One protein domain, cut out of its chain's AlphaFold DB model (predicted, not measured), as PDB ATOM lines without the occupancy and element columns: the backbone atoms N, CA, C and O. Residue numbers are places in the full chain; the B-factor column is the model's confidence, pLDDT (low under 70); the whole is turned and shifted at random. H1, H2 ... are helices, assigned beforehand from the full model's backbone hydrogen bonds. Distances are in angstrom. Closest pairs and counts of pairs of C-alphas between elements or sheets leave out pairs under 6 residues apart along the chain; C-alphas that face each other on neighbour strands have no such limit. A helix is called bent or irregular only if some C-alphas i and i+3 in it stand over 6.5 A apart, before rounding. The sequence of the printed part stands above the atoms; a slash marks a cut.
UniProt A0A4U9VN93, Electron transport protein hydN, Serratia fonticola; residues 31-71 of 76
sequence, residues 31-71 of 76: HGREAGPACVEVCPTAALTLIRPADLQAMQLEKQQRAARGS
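What this domain is: This is residues 31 to 71 of the 76 residues of the protein "Electron transport protein hydN" of Serratia fonticola (UniProt A0A4U9VN93). One long straight helix, H2, forms an arm at one end of a thin, open chain, and a long link leads from it to a loose, winding stretch at the other end, where the single short turn H1 sits. H2 and H1 have no contact with each other, and most of H2 sticks out free. The printed part has 41 residues with two named helices, H1 then H2 along the chain, and no named strand; its class is all helix, though under half of the residues, 20 of 41, are in named elements. The whole is extended, with a radius of gyration of the C-alphas of 15.0 A, and flat, its C-alphas spanning 41 by 24 by 9 A.

Where its parts are: Find C-alpha 53 at (40.294, 0.044, -20.006); from there H2, residues 53 to 68, runs 22.8 A to C-alpha 68 at (35.841, -6.749, -41.263), with z falling along the way. Then look back to C-alpha 38 at (33.250, 14.311, -9.045), where H1, residues 38 to 41, begins.

How they stand to each other: Start at H2: in its backbone every O i to N i+4 pair is within hydrogen-bond range. H1, with 4 residues, is too short for such a pair, and its one O i to N i+3 pair is within range. H1 and H2 are apart, with no C-alpha of the one within 8 A of the other. Neither helix is bent. Residues 51 to 62, of which 53 to 62 belong to H2, stand free, and so do residues 64 to 70, of which 64 to 68 belong to H2. On the link, look at residues 42 to 47, which stand free too.

The domain as a whole: Look from Gly 32 to Gly 70 for the two C-alphas farthest apart, 44.3 A. The link from H1 to H2 is long, with 11 residues between them. The printed part, residues 31 to 71 of a chain of 76, has no cut. The mean pLDDT of the printed part is 91.2, and no printed residue is under 70 in this model.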
ATOM      1  N   HIS A  31      40.913   9.878  -6.362       90.19
ATOM      2  CA  HIS A  31      41.384   8.711  -5.631       90.19
ATOM      3  C   HIS A  31      40.778   8.675  -4.214       90.19
ATOM      4  O   HIS A  31      40.778   9.673  -3.498       90.19
ATOM      5  N   GLY A  32      40.228   7.524  -3.810       88.69
ATOM      6  CA  GLY A  32      39.594   7.342  -2.496       88.69
ATOM      7  C   GLY A  32      38.121   7.765  -2.396       88.69
ATOM      8  O   GLY A  32      37.518   7.580  -1.342       88.69
ATOM      9  N   ARG A  33      37.506   8.283  -3.469       90.25
ATOM     10  CA  ARG A  33      36.059   8.559  -3.518       90.25
ATOM     11  C   ARG A  33      35.299   7.369  -4.111       90.25
ATOM     12  O   ARG A  33      35.424   7.090  -5.300       90.25
ATOM     13  N   GLU A  34      34.449   6.720  -3.315       84.31
ATOM     14  CA  GLU A  34      33.640   5.568  -3.765       84.31
ATOM     15  C   GLU A  34      32.641   5.927  -4.875       84.31
ATOM     16  O   GLU A  34      32.427   5.151  -5.802       84.31
ATOM     17  N   ALA A  35      32.083   7.139  -4.826       84.38
ATOM     18  CA  ALA A  35      31.155   7.657  -5.833       84.38
ATOM     19  C   ALA A  35      31.816   7.979  -7.196       84.38
ATOM     20  O   ALA A  35      31.138   8.413  -8.124       84.38
ATOM     21  N   GLY A  36      33.131   7.775  -7.347       86.88
ATOM     22  CA  GLY A  36      33.849   7.999  -8.602       86.88
ATOM     23  C   GLY A  36      34.179   9.476  -8.879       86.88
ATOM     24  O   GLY A  36      34.195  10.289  -7.952       86.88
ATOM     25  N   PRO A  37      34.477   9.855 -10.137       92.62
ATOM     26  CA  PRO A  37      34.961  11.192 -10.474       92.62
ATOM     27  C   PRO A  37      33.901  12.276 -10.259       92.62
ATOM     28  O   PRO A  37      32.893  12.324 -10.966       92.62
ATOM     29  N   ALA A  38      34.166  13.208  -9.343       93.00
ATOM     30  CA  ALA A  38      33.250  14.311  -9.045       93.00
ATOM     31  C   ALA A  38      32.975  15.204 -10.269       93.00
ATOM     32  O   ALA A  38      31.868  15.705 -10.445       93.00
ATOM     33  N   CYS A  39      33.966  15.368 -11.154       93.88
ATOM     34  CA  CYS A  39      33.824  16.160 -12.377       93.88
ATOM     35  C   CYS A  39      32.815  15.572 -13.375       93.88
ATOM     36  O   CYS A  39      32.188  16.328 -14.109       93.88
ATOM     37  N   VAL A  40      32.648  14.246 -13.401       92.88
ATOM     38  CA  VAL A  40      31.670  13.575 -14.269       92.88
ATOM     39  C   VAL A  40      30.263  13.746 -13.702       92.88
ATOM     40  O   VAL A  40      29.347  14.084 -14.440       92.88
ATOM     41  N   GLU A  41      30.108  13.578 -12.388       91.94
ATOM     42  CA  GLU A  41      28.823  13.683 -11.686       91.94
ATOM     43  C   GLU A  41      28.211  15.087 -11.761       91.94
ATOM     44  O   GLU A  41      27.016  15.235 -11.996       91.94
ATOM     45  N   VAL A  42      29.030  16.129 -11.600       94.19
ATOM     46  CA  VAL A  42      28.557  17.523 -11.568       94.19
ATOM     47  C   VAL A  42      28.322  18.118 -12.962       94.19
ATOM     48  O   VAL A  42      27.828  19.238 -13.076       94.19
ATOM     49  N   CYS A  43      28.709  17.425 -14.037       94.12
ATOM     50  CA  CYS A  43      28.684  17.990 -15.382       94.12
ATOM     51  C   CYS A  43      27.232  18.161 -15.883       94.12
ATOM     52  O   CYS A  43      26.586  17.166 -16.212       94.12
ATOM     53  N   PRO A  44      26.715  19.397 -16.031       93.81
ATOM     54  CA  PRO A  44      25.303  19.623 -16.358       93.81
ATOM     55  C   PRO A  44      24.948  19.205 -17.791       93.81
ATOM     56  O   PRO A  44      23.798  18.906 -18.090       93.81
ATOM     57  N   THR A  45      25.936  19.193 -18.686       95.25
ATOM     58  CA  THR A  45      25.778  18.832 -20.100       95.25
ATOM     59  C   THR A  45      26.118  17.372 -20.386       95.25
ATOM     60  O   THR A  45      26.068  16.969 -21.545       95.25
ATOM     61  N   ALA A  46      26.503  16.592 -19.368       91.06
ATOM     62  CA  ALA A  46      26.995  15.222 -19.521       91.06
ATOM     63  C   ALA A  46      28.137  15.082 -20.555       91.06
ATOM     64  O   ALA A  46      28.284  14.054 -21.211       91.06
ATOM     65  N   ALA A  47      28.966  16.121 -20.706       93.62
ATOM     66  CA  ALA A  47      30.071  16.130 -21.667       93.62
ATOM     67  C   ALA A  47      31.243  15.223 -21.252       93.62
ATOM     68  O   ALA A  47      32.048  14.820 -22.089       93.62
ATOM     69  N   LEU A  48      31.366  14.929 -19.956       92.81
ATOM     70  CA  LEU A  48      32.422  14.084 -19.412       92.81
ATOM     71  C   LEU A  48      31.877  12.681 -19.149       92.81
ATOM     72  O   LEU A  48      30.791  12.513 -18.605       92.81
ATOM     73  N   THR A  49      32.648  11.659 -19.507       90.56
ATOM     74  CA  THR A  49      32.314  10.257 -19.232       90.56
ATOM     75  C   THR A  49      33.569   9.524 -18.785       90.56
ATOM     76  O   THR A  49      34.646   9.711 -19.352       90.56
ATOM     77  N   LEU A  50      33.437   8.685 -17.758       90.88
ATOM     78  CA  LEU A  50      34.525   7.827 -17.305       90.88
ATOM     79  C   LEU A  50      34.602   6.584 -18.196       90.88
ATOM     80  O   LEU A  50      33.704   5.747 -18.166       90.88
ATOM     81  N   ILE A  51      35.693   6.454 -18.947       91.75
ATOM     82  CA  ILE A  51      35.967   5.284 -19.786       91.75
ATOM     83  C   ILE A  51      37.000   4.407 -19.081       91.75
ATOM     84  O   ILE A  51      38.092   4.872 -18.741       91.75
ATOM     85  N   ARG A  52      36.671   3.132 -18.867       91.44
ATOM     86  CA  ARG A  52      37.581   2.147 -18.275       91.44
ATOM     87  C   ARG A  52      38.379   1.439 -19.372       91.44
ATOM     88  O   ARG A  52      37.951   1.395 -20.526       91.44
ATOM     89  N   PRO A  53      39.513   0.807 -19.033       93.38
ATOM     90  CA  PRO A  53      40.294   0.044 -20.006       93.38
ATOM     91  C   PRO A  53      39.488  -1.035 -20.747       93.38
ATOM     92  O   PRO A  53      39.672  -1.214 -21.946       93.38
ATOM     93  N   ALA A  54      38.557  -1.708 -20.064       93.88
ATOM     94  CA  ALA A  54      37.683  -2.707 -20.683       93.88
ATOM     95  C   ALA A  54      36.750  -2.094 -21.744       93.88
ATOM     96  O   ALA A  54      36.558  -2.677 -22.810       93.88
ATOM     97  N   ASP A  55      36.232  -0.890 -21.491       93.56
ATOM     98  CA  ASP A  55      35.378  -0.168 -22.439       93.56
ATOM     99  C   ASP A  55      36.177   0.218 -23.692       93.56
ATOM    100  O   ASP A  55      35.690   0.094 -24.816       93.56
ATOM    101  N   LEU A  56      37.444   0.623 -23.517       94.75
ATOM    102  CA  LEU A  56      38.356   0.884 -24.635       94.75
ATOM    103  C   LEU A  56      38.566  -0.367 -25.491       94.75
ATOM    104  O   LEU A  56      38.443  -0.293 -26.713       94.75
ATOM    105  N   GLN A  57      38.829  -1.511 -24.861       96.12
ATOM    106  CA  GLN A  57      39.017  -2.780 -25.565       96.12
ATOM    107  C   GLN A  57      37.758  -3.195 -26.332       96.12
ATOM    108  O   GLN A  57      37.853  -3.583 -27.498       96.12
ATOM    109  N   ALA A  58      36.581  -3.056 -25.720       94.88
ATOM    110  CA  ALA A  58      35.306  -3.344 -26.369       94.88
ATOM    111  C   ALA A  58      35.086  -2.452 -27.603       94.88
ATOM    112  O   ALA A  58      34.780  -2.957 -28.682       94.88
ATOM    113  N   MET A  59      35.336  -1.143 -27.485       93.88
ATOM    114  CA  MET A  59      35.239  -0.209 -28.613       93.88
ATOM    115  C   MET A  59      36.247  -0.520 -29.725       93.88
ATOM    116  O   MET A  59      35.937  -0.371 -30.909       93.88
ATOM    117  N   GLN A  60      37.465  -0.941 -29.377       94.75
ATOM    118  CA  GLN A  60      38.464  -1.362 -30.362       94.75
ATOM    119  C   GLN A  60      38.009  -2.613 -31.115       94.75
ATOM    120  O   GLN A  60      38.092  -2.644 -32.344       94.75
ATOM    121  N   LEU A  61      37.491  -3.613 -30.400       94.44
ATOM    122  CA  LEU A  61      36.972  -4.837 -30.998       94.44
ATOM    123  C   LEU A  61      35.780  -4.548 -31.917       94.44
ATOM    124  O   LEU A  61      35.737  -5.046 -33.040       94.44
ATOM    125  N   GLU A  62      34.844  -3.700 -31.488       93.88
ATOM    126  CA  GLU A  62      33.698  -3.304 -32.312       93.88
ATOM    127  C   GLU A  62      34.159  -2.641 -33.620       93.88
ATOM    128  O   GLU A  62      33.689  -2.997 -34.704       93.88
ATOM    129  N   LYS A  63      35.134  -1.724 -33.546       90.62
ATOM    130  CA  LYS A  63      35.721  -1.081 -34.733       90.62
ATOM    131  C   LYS A  63      36.353  -2.101 -35.682       90.62
ATOM    132  O   LYS A  63      36.142  -2.010 -36.890       90.62
ATOM    133  N   GLN A  64      37.086  -3.082 -35.150       92.81
ATOM    134  CA  GLN A  64      37.692  -4.157 -35.945       92.81
ATOM    135  C   GLN A  64      36.629  -5.022 -36.634       92.81
ATOM    136  O   GLN A  64      36.720  -5.274 -37.834       92.81
ATOM    137  N   GLN A  65      35.588  -5.428 -35.903       93.31
ATOM    138  CA  GLN A  65      34.477  -6.208 -36.453       93.31
ATOM    139  C   GLN A  65      33.734  -5.440 -37.548       93.31
ATOM    140  O   GLN A  65      33.380  -6.007 -38.580       93.31
ATOM    141  N   ARG A  66      33.511  -4.140 -37.343       89.25
ATOM    142  CA  ARG A  66      32.837  -3.276 -38.313       89.25
ATOM    143  C   ARG A  66      33.643  -3.138 -39.609       89.25
ATOM    144  O   ARG A  66      33.066  -3.253 -40.690       89.25
ATOM    145  N   ALA A  67      34.960  -2.961 -39.497       89.25
ATOM    146  CA  ALA A  67      35.865  -2.941 -40.643       89.25
ATOM    147  C   ALA A  67      35.857  -4.284 -41.393       89.25
ATOM    148  O   ALA A  67      35.717  -4.297 -42.614       89.25
ATOM    149  N   ALA A  68      35.911  -5.410 -40.671       90.44
ATOM    150  CA  ALA A  68      35.841  -6.749 -41.263       90.44
ATOM    151  C   ALA A  68      34.512  -7.008 -42.001       90.44
ATOM    152  O   ALA A  68      34.493  -7.691 -43.020       90.44
ATOM    153  N   ARG A  69      33.402  -6.433 -41.518       89.44
ATOM    154  CA  ARG A  69      32.070  -6.515 -42.147       89.44
ATOM    155  C   ARG A  69      31.872  -5.549 -43.325       89.44
ATOM    156  O   ARG A  69      30.776  -5.500 -43.872       89.44
ATOM    157  N   GLY A  70      32.878  -4.754 -43.697       81.00
ATOM    158  CA  GLY A  70      32.790  -3.802 -44.813       81.00
ATOM    159  C   GLY A  70      31.932  -2.558 -44.541       81.00
ATOM    160  O   GLY A  70      31.716  -1.750 -45.441       81.00
ATOM    161  N   SER A  71      31.469  -2.354 -43.305       70.88
ATOM    162  CA  SER A  71      30.759  -1.142 -42.875       70.88
ATOM    163  C   SER A  71      31.781  -0.064 -42.499       70.88
ATOM    164  O   SER A  71      31.910   0.333 -41.344       70.88
TER     165      SER A  71